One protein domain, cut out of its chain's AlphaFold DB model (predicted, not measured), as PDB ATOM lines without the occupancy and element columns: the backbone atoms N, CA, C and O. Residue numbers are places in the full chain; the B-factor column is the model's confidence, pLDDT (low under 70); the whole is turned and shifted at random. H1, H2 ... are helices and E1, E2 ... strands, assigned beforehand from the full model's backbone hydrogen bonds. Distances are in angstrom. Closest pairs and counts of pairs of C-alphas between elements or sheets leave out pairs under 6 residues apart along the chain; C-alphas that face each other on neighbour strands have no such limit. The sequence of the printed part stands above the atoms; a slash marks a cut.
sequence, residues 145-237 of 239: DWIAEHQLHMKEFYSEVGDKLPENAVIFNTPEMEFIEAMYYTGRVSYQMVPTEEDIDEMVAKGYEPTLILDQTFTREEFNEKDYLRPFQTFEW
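AT A GLANCE: This is residues 145 to 237 of the 239 residues of an uncharacterized protein of Cryomorphaceae bacterium (UniProt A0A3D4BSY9). A small sheet of three parallel strands, E1, E2 and E3, sits in the middle with four helices round it: H1 and H2 cross steeply and only graze the sheet, while H3 and H4 lie over one face, apart from each other. H1 is the longest helix, and its residues 145 to 150 stick out from the body at one end of the long axis. The printed part has 93 residues with four named helices and three named strands, in the order H1 E1 H2 H3 E2 H4 E3, and its class is mixed, helices and strands. The sheet's order is E1 E2 E3. The whole is compact, with a radius of gyration of the C-alphas of 13.1 A, yet only just elongated, spanning 42 by 28 by 19 A.

IN THESE COORDINATES: Find C-alpha 145 at (121.925, -35.491, 37.373); from there H1 runs 29.1 A to residue 164. Next come E1, residues 169 to 172, H2, residues 179 to 186, and H3, residues 197 to 205, 12.1 A long. E2, residues 209 to 214, starts from C-alpha 209 at (120.101, -52.228, 68.645) and runs 16.1 A. H4 is residues 220 to 225, and E3, residues 233 to 236, ends with C-alpha 236 at (110.999, -44.473, 55.927).

HOW THE PARTS SIT: Start at E2, the inner strand. It is parallel to E1 at 34 degrees, with N 172 and O 211 2.8 A apart, and parallel to E3 at 19 degrees, with N 214 and O 235 2.8 A apart. Residues 170 to 171 of E1 also pair, parallel, with residues 189 to 190. Two strand-helix-strand units, parallel neighbour strands with helices between, are E1, H2 H3, E2 and E2, H4, E3; the second has a right-handed crossover. H3 lies over E2 at a height over the sheet of 9.5 A and runs along the strands, 14 degrees from E2 on the local plane; its closest C-alphas to E2 are Ile 200 and Pro 210, 6.7 A. On the same face H4 stands up from the sheet at 44 degrees, with the C-alphas of Leu 214 and Arg 220 the closest, 6.2 A. H1 touches H2 with residues 154 to 163 alone, at a steep tilt of 52 degrees, the same way; the closest C-alphas are Gly 162 and Thr 186, 4.1 A. In H2, H3 and H4 every O i to N i+4 pair is within hydrogen-bond range; in H1, 15 of 16 are.

THE WHOLE: Look to Asp 145 and Ala 205 for the two C-alphas farthest apart, 43.5 A. The printed part has no cut, and no link is long. The mean pLDDT of the printed part is 84.2; residues 216 to 217 and 226 to 232 are under 70.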
ATOM      1  N   ASP A 145     122.707 -36.386  36.516       72.56
ATOM      2  CA  ASP A 145     121.925 -35.491  37.373       72.56
ATOM      3  C   ASP A 145     121.202 -36.266  38.485       72.56
ATOM      4  O   ASP A 145     121.211 -35.835  39.636       72.56
ATOM      5  N   TRP A 146     120.682 -37.460  38.172       73.50
ATOM      6  CA  TRP A 146     120.108 -38.364  39.171       73.50
ATOM      7  C   TRP A 146     121.173 -38.823  40.162       73.50
ATOM      8  O   TRP A 146     120.898 -38.842  41.348       73.50
ATOM      9  N   ILE A 147     122.401 -39.133  39.721       75.06
ATOM     10  CA  ILE A 147     123.485 -39.551  40.633       75.06
ATOM     11  C   ILE A 147     123.789 -38.447  41.647       75.06
ATOM     12  O   ILE A 147     123.888 -38.729  42.836       75.06
ATOM     13  N   ALA A 148     123.935 -37.201  41.197       80.56
ATOM     14  CA  ALA A 148     124.266 -36.093  42.090       80.56
ATOM     15  C   ALA A 148     123.127 -35.777  43.074       80.56
ATOM     16  O   ALA A 148     123.385 -35.580  44.262       80.56
ATOM     17  N   GLU A 149     121.883 -35.749  42.592       84.56
ATOM     18  CA  GLU A 149     120.697 -35.518  43.421       84.56
ATOM     19  C   GLU A 149     120.479 -36.662  44.421       84.56
ATOM     20  O   GLU A 149     120.329 -36.427  45.616       84.56
ATOM     21  N   HIS A 150     120.574 -37.908  43.962       84.12
ATOM     22  CA  HIS A 150     120.447 -39.092  44.801       84.12
ATOM     23  C   HIS A 150     121.553 -39.161  45.863       84.12
ATOM     24  O   HIS A 150     121.262 -39.391  47.033       84.12
ATOM     25  N   GLN A 151     122.809 -38.859  45.515       85.62
ATOM     26  CA  GLN A 151     123.904 -38.769  46.490       85.62
ATOM     27  C   GLN A 151     123.676 -37.682  47.543       85.62
ATOM     28  O   GLN A 151     124.043 -37.873  48.706       85.62
ATOM     29  N   LEU A 152     123.089 -36.547  47.154       88.44
ATOM     30  CA  LEU A 152     122.721 -35.496  48.097       88.44
ATOM     31  C   LEU A 152     121.620 -35.983  49.047       88.44
ATOM     32  O   LEU A 152     121.781 -35.847  50.257       88.44
ATOM     33  N   HIS A 153     120.570 -36.615  48.522       88.31
ATOM     34  CA  HIS A 153     119.481 -37.167  49.330       88.31
ATOM     35  C   HIS A 153     119.957 -38.263  50.288       88.31
ATOM     36  O   HIS A 153     119.628 -38.208  51.471       88.31
ATOM     37  N   MET A 154     120.793 -39.203  49.828       89.88
ATOM     38  CA  MET A 154     121.413 -40.214  50.694       89.88
ATOM     39  C   MET A 154     122.198 -39.560  51.825       89.88
ATOM     40  O   MET A 154     122.031 -39.910  52.990       89.88
ATOM     41  N   LYS A 155     123.039 -38.572  51.502       92.19
ATOM     42  CA  LYS A 155     123.810 -37.854  52.512       92.19
ATOM     43  C   LYS A 155     122.900 -37.203  53.549       92.19
ATOM     44  O   LYS A 155     123.174 -37.329  54.740       92.19
ATOM     45  N   GLU A 156     121.878 -36.476  53.113       92.88
ATOM     46  CA  GLU A 156     120.954 -35.765  54.001       92.88
ATOM     47  C   GLU A 156     120.190 -36.743  54.898       92.88
ATOM     48  O   GLU A 156     120.236 -36.603  56.122       92.88
ATOM     49  N   PHE A 157     119.596 -37.782  54.310       92.88
ATOM     50  CA  PHE A 157     118.859 -38.805  55.042       92.88
ATOM     51  C   PHE A 157     119.744 -39.543  56.049       92.88
ATOM     52  O   PHE A 157     119.428 -39.573  57.236       92.88
ATOM     53  N   TYR A 158     120.872 -40.112  55.616       94.12
ATOM     54  CA  TYR A 158     121.718 -40.912  56.503       94.12
ATOM     55  C   TYR A 158     122.413 -40.066  57.572       94.12
ATOM     56  O   TYR A 158     122.665 -40.571  58.664       94.12
ATOM     57  N   SER A 159     122.670 -38.779  57.321       93.50
ATOM     58  CA  SER A 159     123.143 -37.873  58.377       93.50
ATOM     59  C   SER A 159     122.057 -37.655  59.440       93.50
ATOM     60  O   SER A 159     122.329 -37.793  60.629       93.50
ATOM     61  N   GLU A 160     120.809 -37.393  59.028       92.69
ATOM     62  CA  GLU A 160     119.687 -37.204  59.958       92.69
ATOM     63  C   GLU A 160     119.355 -38.482  60.744       92.69
ATOM     64  O   GLU A 160     119.072 -38.430  61.945       92.69
ATOM     65  N   VAL A 161     119.387 -39.637  60.079       91.31
ATOM     66  CA  VAL A 161     119.217 -40.946  60.718       91.31
ATOM     67  C   VAL A 161     120.349 -41.188  61.711       91.31
ATOM     68  O   VAL A 161     120.083 -41.527  62.863       91.31
ATOM     69  N   GLY A 162     121.599 -40.949  61.308       91.75
ATOM     70  CA  GLY A 162     122.782 -41.122  62.148       91.75
ATOM     71  C   GLY A 162     122.725 -40.327  63.454       91.75
ATOM     72  O   GLY A 162     123.101 -40.856  64.501       91.75
ATOM     73  N   ASP A 163     122.190 -39.107  63.433       91.81
ATOM     74  CA  ASP A 163     122.022 -38.273  64.633       91.81
ATOM     75  C   ASP A 163     120.990 -38.834  65.629       91.81
ATOM     76  O   ASP A 163     121.030 -38.519  66.821       91.81
ATOM     77  N   LYS A 164     120.065 -39.680  65.160       92.56
ATOM     78  CA  LYS A 164     118.989 -40.290  65.960       92.56
ATOM     79  C   LYS A 164     119.294 -41.722  66.397       92.56
ATOM     80  O   LYS A 164     118.498 -42.289  67.147       92.56
ATOM     81  N   LEU A 165     120.388 -42.307  65.912       92.69
ATOM     82  CA  LEU A 165     120.770 -43.685  66.198       92.69
ATOM     83  C   LEU A 165     121.723 -43.781  67.391       92.69
ATOM     84  O   LEU A 165     122.681 -43.006  67.472       92.69
ATOM     85  N   PRO A 166     121.552 -44.776  68.273       91.75
ATOM     86  CA  PRO A 166     122.546 -45.066  69.297       91.75
ATOM     87  C   PRO A 166     123.862 -45.575  68.674       91.75
ATOM     88  O   PRO A 166     123.929 -45.943  67.498       91.75
ATOM     89  N   GLU A 167     124.942 -45.573  69.460       90.56
ATOM     90  CA  GLU A 167     126.272 -45.998  68.985       90.56
ATOM     91  C   GLU A 167     126.335 -47.495  68.641       90.56
ATOM     92  O   GLU A 167     127.099 -47.900  67.770       90.56
ATOM     93  N   ASN A 168     125.522 -48.318  69.303       92.75
ATOM     94  CA  ASN A 168     125.419 -49.762  69.095       92.75
ATOM     95  C   ASN A 168     124.305 -50.145  68.103       92.75
ATOM     96  O   ASN A 168     123.869 -51.298  68.103       92.75
ATOM     97  N   ALA A 169     123.818 -49.211  67.281       93.62
ATOM     98  CA  ALA A 169     122.816 -49.528  66.273       93.62
ATOM     99  C   ALA A 169     123.401 -50.352  65.114       93.62
ATOM    100  O   ALA A 169     124.519 -50.100  64.654       93.62
ATOM    101  N   VAL A 170     122.604 -51.292  64.608       92.88
ATOM    102  CA  VAL A 170     122.854 -52.020  63.356       92.88
ATOM    103  C   VAL A 170     121.661 -51.799  62.438       92.88
ATOM    104  O   VAL A 170     120.523 -52.055  62.826       92.88
ATOM    105  N   ILE A 171     121.920 -51.291  61.239       92.75
ATOM    106  CA  ILE A 171     120.896 -50.910  60.270       92.75
ATOM    107  C   ILE A 171     120.680 -52.070  59.296       92.75
ATOM    108  O   ILE A 171     121.631 -52.625  58.752       92.75
ATOM    109  N   PHE A 172     119.424 -52.420  59.056       91.50
ATOM    110  CA  PHE A 172     119.017 -53.452  58.111       91.50
ATOM    111  C   PHE A 172     118.061 -52.901  57.054       91.50
ATOM    112  O   PHE A 172     117.482 -51.824  57.228       91.50
ATOM    113  N   ASN A 173     117.878 -53.678  55.984       89.62
ATOM    114  CA  ASN A 173     117.085 -53.316  54.812       89.62
ATOM    115  C   ASN A 173     117.496 -51.958  54.219       89.62
ATOM    116  O   ASN A 173     116.673 -51.101  53.915       89.62
ATOM    117  N   THR A 174     118.804 -51.727  54.117       89.00
ATOM    118  CA  THR A 174     119.296 -50.549  53.395       89.00
ATOM    119  C   THR A 174     119.065 -50.753  51.898       89.00
ATOM    120  O   THR A 174     119.352 -51.856  51.428       89.00
ATOM    121  N   PRO A 175     118.605 -49.742  51.140       84.50
ATOM    122  CA  PRO A 175     118.425 -49.880  49.700       84.50
ATOM    123  C   PRO A 175     119.680 -50.390  48.972       84.50
ATOM    124  O   PRO A 175     120.822 -50.234  49.429       84.50
ATOM    125  N   GLU A 176     119.462 -51.040  47.828       78.31
ATOM    126  CA  GLU A 176     120.526 -51.667  47.043       78.31
ATOM    127  C   GLU A 176     121.631 -50.671  46.670       78.31
ATOM    128  O   GLU A 176     121.364 -49.579  46.185       78.31
ATOM    129  N   MET A 177     122.890 -51.083  46.871       76.69
ATOM    130  CA  MET A 177     124.095 -50.266  46.660       76.69
ATOM    131  C   MET A 177     124.246 -49.030  47.567       76.69
ATOM    132  O   MET A 177     125.253 -48.348  47.425       76.69
ATOM    133  N   GLU A 178     123.347 -48.774  48.523       86.94
ATOM    134  CA  GLU A 178     123.446 -47.612  49.427       86.94
ATOM    135  C   GLU A 178     124.010 -47.942  50.820       86.94
ATOM    136  O   GLU A 178     124.264 -47.052  51.633       86.94
ATOM    137  N   PHE A 179     124.211 -49.225  51.137       87.12
ATOM    138  CA  PHE A 179     124.681 -49.661  52.459       87.12
ATOM    139  C   PHE A 179     126.060 -49.093  52.830       87.12
ATOM    140  O   PHE A 179     126.322 -48.855  54.008       87.12
ATOM    141  N   ILE A 180     126.925 -48.812  51.850       87.75
ATOM    142  CA  ILE A 180     128.231 -48.183  52.091       87.75
ATOM    143  C   ILE A 180     128.042 -46.727  52.525       87.75
ATOM    144  O   ILE A 180     128.660 -46.279  53.491       87.75
ATOM    145  N   GLU A 181     127.179 -45.982  51.843       90.50
ATOM    146  CA  GLU A 181     126.853 -44.599  52.164       90.50
ATOM    147  C   GLU A 181     126.119 -44.494  53.498       90.50
ATOM    148  O   GLU A 181     126.456 -43.621  54.303       90.50
ATOM    149  N   ALA A 182     125.211 -45.426  53.787       92.19
ATOM    150  CA  ALA A 182     124.595 -45.557  55.098       92.19
ATOM    151  C   ALA A 182     125.658 -45.741  56.185       92.19
ATOM    152  O   ALA A 182     125.677 -44.977  57.152       92.19
ATOM    153  N   MET A 183     126.605 -46.671  56.008       93.12
ATOM    154  CA  MET A 183     127.715 -46.861  56.952       93.12
ATOM    155  C   MET A 183     128.607 -45.627  57.069       93.12
ATOM    156  O   MET A 183     129.090 -45.322  58.156       93.12
ATOM    157  N   TYR A 184     128.837 -44.899  55.980       92.69
ATOM    158  CA  TYR A 184     129.708 -43.727  55.973       92.69
ATOM    159  C   TYR A 184     129.094 -42.532  56.712       92.69
ATOM    160  O   TYR A 184     129.762 -41.914  57.541       92.69
ATOM    161  N   TYR A 185     127.833 -42.201  56.423       93.56
ATOM    162  CA  TYR A 185     127.164 -41.031  56.996       93.56
ATOM    163  C   TYR A 185     126.577 -41.300  58.376       93.56
ATOM    164  O   TYR A 185     126.590 -40.406  59.220       93.56
ATOM    165  N   THR A 186     126.119 -42.526  58.639       93.31
ATOM    166  CA  THR A 186     125.719 -42.900  59.992       93.31
ATOM    167  C   THR A 186     126.930 -43.301  60.821       93.31
ATOM    168  O   THR A 186     126.946 -43.022  61.998       93.31
ATOM    169  N   GLY A 187     127.975 -43.939  60.301       91.31
ATOM    170  CA  GLY A 187     129.025 -44.535  61.143       91.31
ATOM    171  C   GLY A 187     128.573 -45.793  61.900       91.31
ATOM    172  O   GLY A 187     129.248 -46.214  62.840       91.31
ATOM    173  N   ARG A 188     127.420 -46.366  61.533       92.50
ATOM    174  CA  ARG A 188     126.847 -47.603  62.086       92.50
ATOM    175  C   ARG A 188     126.951 -48.704  61.029       92.50
ATOM    176  O   ARG A 188     127.028 -48.410  59.842       92.50
ATOM    177  N   VAL A 189     126.990 -49.969  61.444       91.94
ATOM    178  CA  VAL A 189     127.018 -51.093  60.489       91.94
ATOM    179  C   VAL A 189     125.670 -51.172  59.771       91.94
ATOM    180  O   VAL A 189     124.636 -51.040  60.423       91.94
ATOM    181  N   SER A 190     125.689 -51.374  58.453       92.25
ATOM    182  CA  SER A 190     124.492 -51.391  57.608       92.25
ATOM    183  C   SER A 190     124.480 -52.617  56.707       92.25
ATOM    184  O   SER A 190     125.500 -52.954  56.108       92.25
ATOM    185  N   TYR A 191     123.319 -53.249  56.578       89.12
ATOM    186  CA  TYR A 191     123.099 -54.401  55.716       89.12
ATOM    187  C   TYR A 191     121.927 -54.156  54.763       89.12
ATOM    188  O   TYR A 191     120.900 -53.589  55.140       89.12
ATOM    189  N   GLN A 192     122.067 -54.638  53.528       87.00
ATOM    190  CA  GLN A 192     121.005 -54.586  52.516       87.00
ATOM    191  C   GLN A 192     119.890 -55.615  52.778       87.00
ATOM    192  O   GLN A 192     118.768 -55.459  52.315       87.00
ATOM    193  N   MET A 193     120.177 -56.683  53.524       85.75
ATOM    194  CA  MET A 193     119.197 -57.738  53.782       85.75
ATOM    195  C   MET A 193     118.115 -57.312  54.781       85.75
ATOM    196  O   MET A 193     118.386 -56.604  55.755       85.75
ATOM    197  N   VAL A 194     116.904 -57.837  54.580       85.88
ATOM    198  CA  VAL A 194     115.874 -57.905  55.623       85.88
ATOM    199  C   VAL A 194     116.298 -58.986  56.624       85.88
ATOM    200  O   VAL A 194     116.538 -60.121  56.201       85.88
ATOM    201  N   PRO A 195     116.395 -58.683  57.929       85.25
ATOM    202  CA  PRO A 195     116.880 -59.641  58.907       85.25
ATOM    203  C   PRO A 195     115.814 -60.704  59.197       85.25
ATOM    204  O   PRO A 195     114.605 -60.461  59.086       85.25
ATOM    205  N   THR A 196     116.260 -61.893  59.588       85.62
ATOM    206  CA  THR A 196     115.397 -62.912  60.192       85.62
ATOM    207  C   THR A 196     115.229 -62.654  61.692       85.62
ATOM    208  O   THR A 196     115.981 -61.886  62.292       85.62
ATOM    209  N   GLU A 197     114.242 -63.295  62.326       83.06
ATOM    210  CA  GLU A 197     114.093 -63.214  63.787       83.06
ATOM    211  C   GLU A 197     115.330 -63.748  64.524       83.06
ATOM    212  O   GLU A 197     115.733 -63.177  65.536       83.06
ATOM    213  N   GLU A 198     115.967 -64.791  63.986       85.50
ATOM    214  CA  GLU A 198     117.195 -65.359  64.548       85.50
ATOM    215  C   GLU A 198     118.349 -64.345  64.509       85.50
ATOM    216  O   GLU A 198     119.027 -64.160  65.522       85.50
ATOM    217  N   ASP A 199     118.516 -63.622  63.393       85.56
ATOM    218  CA  ASP A 199     119.533 -62.565  63.262       85.56
ATOM    219  C   ASP A 199     119.317 -61.455  64.302       85.56
ATOM    220  O   ASP A 199     120.260 -60.969  64.935       85.56
ATOM    221  N   ILE A 200     118.055 -61.059  64.500       85.44
ATOM    222  CA  ILE A 200     117.659 -60.033  65.470       85.44
ATOM    223  C   ILE A 200     117.985 -60.486  66.893       85.44
ATOM    224  O   ILE A 200     118.604 -59.734  67.651       85.44
ATOM    225  N   ASP A 201     117.575 -61.697  67.269       86.38
ATOM    226  CA  ASP A 201     117.807 -62.220  68.613       86.38
ATOM    227  C   ASP A 201     119.306 -62.381  68.898       86.38
ATOM    228  O   ASP A 201     119.760 -62.042  69.997       86.38
ATOM    229  N   GLU A 202     120.097 -62.809  67.911       88.12
ATOM    230  CA  GLU A 202     121.554 -62.884  68.026       88.12
ATOM    231  C   GLU A 202     122.187 -61.496  68.219       88.12
ATOM    232  O   GLU A 202     123.042 -61.316  69.094       88.12
ATOM    233  N   MET A 203     121.767 -60.495  67.442       86.94
ATOM    234  CA  MET A 203     122.279 -59.125  67.554       86.94
ATOM    235  C   MET A 203     121.952 -58.501  68.909       86.94
ATOM    236  O   MET A 203     122.835 -57.939  69.565       86.94
ATOM    237  N   VAL A 204     120.713 -58.657  69.376       89.00
ATOM    238  CA  VAL A 204     120.303 -58.149  70.686       89.00
ATOM    239  C   VAL A 204     121.042 -58.876  71.810       89.00
ATOM    240  O   VAL A 204     121.484 -58.234  72.763       89.00
ATOM    241  N   ALA A 205     121.257 -60.191  71.696       89.75
ATOM    242  CA  ALA A 205     122.062 -60.947  72.658       89.75
ATOM    243  C   ALA A 205     123.523 -60.464  72.718       89.75
ATOM    244  O   ALA A 205     124.150 -60.522  73.778       89.75
ATOM    245  N   LYS A 206     124.054 -59.941  71.605       91.00
ATOM    246  CA  LYS A 206     125.378 -59.299  71.519       91.00
ATOM    247  C   LYS A 206     125.386 -57.829  71.966       91.00
ATOM    248  O   LYS A 206     126.459 -57.233  72.025       91.00
ATOM    249  N   GLY A 207     124.232 -57.263  72.325       92.19
ATOM    250  CA  GLY A 207     124.096 -55.893  72.824       92.19
ATOM    251  C   GLY A 207     123.937 -54.830  71.736       92.19
ATOM    252  O   GLY A 207     124.183 -53.658  72.015       92.19
ATOM    253  N   TYR A 208     123.548 -55.212  70.519       92.56
ATOM    254  CA  TYR A 208     123.251 -54.280  69.429       92.56
ATOM    255  C   TYR A 208     121.763 -53.910  69.380       92.56
ATOM    256  O   TYR A 208     120.901 -54.705  69.761       92.56
ATOM    257  N   GLU A 209     121.465 -52.711  68.877       90.81
ATOM    258  CA  GLU A 209     120.101 -52.228  68.645       90.81
ATOM    259  C   GLU A 209     119.744 -52.303  67.151       90.81
ATOM    260  O   GLU A 209     120.235 -51.497  66.354       90.81
ATOM    261  N   PRO A 210     118.913 -53.271  66.728       90.19
ATOM    262  CA  PRO A 210     118.539 -53.395  65.329       90.19
ATOM    263  C   PRO A 210     117.604 -52.252  64.912       90.19
ATOM    264  O   PRO A 210     116.601 -51.959  65.564       90.19
ATOM    265  N   THR A 211     117.930 -51.620  63.792       90.38
ATOM    266  CA  THR A 211     117.152 -50.564  63.136       90.38
ATOM    267  C   THR A 211     116.799 -51.029  61.732       90.38
ATOM    268  O   THR A 211     117.647 -51.597  61.051       90.38
ATOM    269  N   LEU A 212     115.576 -50.763  61.272       88.38
ATOM    270  CA  LEU A 212     115.195 -51.014  59.880       88.38
ATOM    271  C   LEU A 212     114.978 -49.711  59.116       88.38
ATOM    272  O   LEU A 212     114.327 -48.784  59.603       88.38
ATOM    273  N   ILE A 213     115.469 -49.678  57.884       86.19
ATOM    274  CA  ILE A 213     115.009 -48.727  56.877       86.19
ATOM    275  C   ILE A 213     113.878 -49.408  56.116       86.19
ATOM    276  O   ILE A 213     114.027 -50.525  55.645       86.19
ATOM    277  N   LEU A 214     112.717 -48.771  56.068       82.56
ATOM    278  CA  LEU A 214     111.562 -49.239  55.317       82.56
ATOM    279  C   LEU A 214     111.579 -48.541  53.967       82.56
ATOM    280  O   LEU A 214     111.650 -47.313  53.915       82.56
ATOM    281  N   ASP A 215     111.515 -49.312  52.896       78.19
ATOM    282  CA  ASP A 215     111.597 -48.822  51.526       78.19
ATOM    283  C   ASP A 215     110.526 -49.502  50.657       78.19
ATOM    284  O   ASP A 215     109.585 -50.124  51.158       78.19
ATOM    285  N   GLN A 216     110.646 -49.373  49.336       65.75
ATOM    286  CA  GLN A 216     109.725 -50.023  48.403       65.75
ATOM    287  C   GLN A 216     109.873 -51.553  48.362       65.75
ATOM    288  O   GLN A 216     108.977 -52.227  47.856       65.75
ATOM    289  N   THR A 217     110.995 -52.104  48.839       68.50
ATOM    290  CA  THR A 217     111.277 -53.548  48.816       68.50
ATOM    291  C   THR A 217     110.855 -54.256  50.100       68.50
ATOM    292  O   THR A 217     110.545 -55.446  50.059       68.50
ATOM    293  N   PHE A 218     110.792 -53.527  51.215       74.31
ATOM    294  CA  PHE A 218     110.208 -53.985  52.465       74.31
ATOM    295  C   PHE A 218     109.448 -52.845  53.147       74.31
ATOM    296  O   PHE A 218     110.001 -51.967  53.820       74.31
ATOM    297  N   THR A 219     108.137 -52.874  52.945       76.50
ATOM    298  CA  THR A 219     107.222 -51.805  53.332       76.50
ATOM    299  C   THR A 219     106.842 -51.870  54.810       76.50
ATOM    300  O   THR A 219     106.978 -52.886  55.498       76.50
ATOM    301  N   ARG A 220     106.266 -50.772  55.314       75.06
ATOM    302  CA  ARG A 220     105.660 -50.723  56.652       75.06
ATOM    303  C   ARG A 220     104.586 -51.798  56.850       75.06
ATOM    304  O   ARG A 220     104.451 -52.317  57.955       75.06
ATOM    305  N   GLU A 221     103.814 -52.098  55.810       72.19
ATOM    306  CA  GLU A 221     102.750 -53.104  55.857       72.19
ATOM    307  C   GLU A 221     103.343 -54.500  56.070       72.19
ATOM    308  O   GLU A 221     102.972 -55.176  57.027       72.19
ATOM    309  N   GLU A 222     104.357 -54.870  55.286       73.25
ATOM    310  CA  GLU A 222     105.066 -56.150  55.421       73.25
ATOM    311  C   GLU A 222     105.803 -56.275  56.763       73.25
ATOM    312  O   GLU A 222     105.834 -57.350  57.368       73.25
ATOM    313  N   PHE A 223     106.361 -55.174  57.277       72.94
ATOM    314  CA  PHE A 223     106.936 -55.134  58.621       72.94
ATOM    315  C   PHE A 223     105.891 -55.425  59.706       72.94
ATOM    316  O   PHE A 223     106.165 -56.194  60.628       72.94
ATOM    317  N   ASN A 224     104.696 -54.841  59.593       72.31
ATOM    318  CA  ASN A 224     103.614 -55.058  60.552       72.31
ATOM    319  C   ASN A 224     103.032 -56.481  60.462       72.31
ATOM    320  O   ASN A 224     102.593 -57.015  61.477       72.31
ATOM    321  N   GLU A 225     103.033 -57.104  59.279       75.06
ATOM    322  CA  GLU A 225     102.566 -58.485  59.081       75.06
ATOM    323  C   GLU A 225     103.519 -59.537  59.653       75.06
ATOM    324  O   GLU A 225     103.069 -60.606  60.067       75.06
ATOM    325  N   LYS A 226     104.824 -59.245  59.708       68.00
ATOM    326  CA  LYS A 226     105.823 -60.159  60.278       68.00
ATOM    327  C   LYS A 226     105.722 -60.337  61.796       68.00
ATOM    328  O   LYS A 226     106.396 -61.217  62.313       68.00
ATOM    329  N   ASP A 227     104.893 -59.544  62.482       62.94
ATOM    330  CA  ASP A 227     104.633 -59.618  63.931       62.94
ATOM    331  C   ASP A 227     105.917 -59.774  64.761       62.94
ATOM    332  O   ASP A 227     106.011 -60.613  65.659       62.94
ATOM    333  N   TYR A 228     106.943 -58.977  64.435       65.25
ATOM    334  CA  TYR A 228     108.191 -59.049  65.177       65.25
ATOM    335  C   TYR A 228     107.919 -58.785  66.662       65.25
ATOM    336  O   TYR A 228     107.378 -57.746  67.046       65.25
ATOM    337  N   LEU A 229     108.370 -59.700  67.519       53.44
ATOM    338  CA  LEU A 229     108.079 -59.702  68.957       53.44
ATOM    339  C   LEU A 229     108.635 -58.488  69.732       53.44
ATOM    340  O   LEU A 229     108.423 -58.378  70.943       53.44
ATOM    341  N   ARG A 230     109.380 -57.588  69.077       59.75
ATOM    342  CA  ARG A 230     110.065 -56.448  69.701       59.75
ATOM    343  C   ARG A 230     109.876 -55.156  68.896       59.75
ATOM    344  O   ARG A 230     109.805 -55.206  67.672       59.75
ATOM    345  N   PRO A 231     109.830 -53.988  69.562       60.31
ATOM    346  CA  PRO A 231     109.767 -52.702  68.877       60.31
ATOM    347  C   PRO A 231     111.108 -52.372  68.202       60.31
ATOM    348  O   PRO A 231     112.155 -52.456  68.841       60.31
ATOM    349  N   PHE A 232     111.059 -51.943  66.939       68.25
ATOM    350  CA  PHE A 232     112.219 -51.460  66.180       68.25
ATOM    351  C   PHE A 232     112.159 -49.950  66.006       68.25
ATOM    352  O   PHE A 232     111.084 -49.381  65.780       68.25
ATOM    353  N   GLN A 233     113.325 -49.306  66.012       77.06
ATOM    354  CA  GLN A 233     113.435 -47.999  65.382       77.06
ATOM    355  C   GLN A 233     113.355 -48.203  63.867       77.06
ATOM    356  O   GLN A 233     114.043 -49.050  63.297       77.06
ATOM    357  N   THR A 234     112.460 -47.458  63.227       78.44
ATOM    358  CA  THR A 234     112.206 -47.563  61.789       78.44
ATOM    359  C   THR A 234     112.291 -46.188  61.161       78.44
ATOM    360  O   THR A 234     111.802 -45.211  61.735       78.44
ATOM    361  N   PHE A 235     112.892 -46.121  59.982       81.06
ATOM    362  CA  PHE A 235     112.953 -44.914  59.168       81.06
ATOM    363  C   PHE A 235     112.357 -45.215  57.806       81.06
ATOM    364  O   PHE A 235     112.612 -46.281  57.264       81.06
ATOM    365  N   GLU A 236     111.553 -44.305  57.269       81.81
ATOM    366  CA  GLU A 236     110.999 -44.473  55.927       81.81
ATOM    367  C   GLU A 236     111.935 -43.816  54.929       81.81
ATOM    368  O   GLU A 236     112.234 -42.624  55.037       81.81
ATOM    369  N   TRP A 237     112.422 -44.617  53.989       76.69
ATOM    370  CA  TRP A 237     113.184 -44.126  52.866       76.69
ATOM    371  C   TRP A 237     112.258 -43.269  51.988       76.69
ATOM    372  O   TRP A 237     111.184 -43.732  51.599       76.69
TER     373      TRP A 237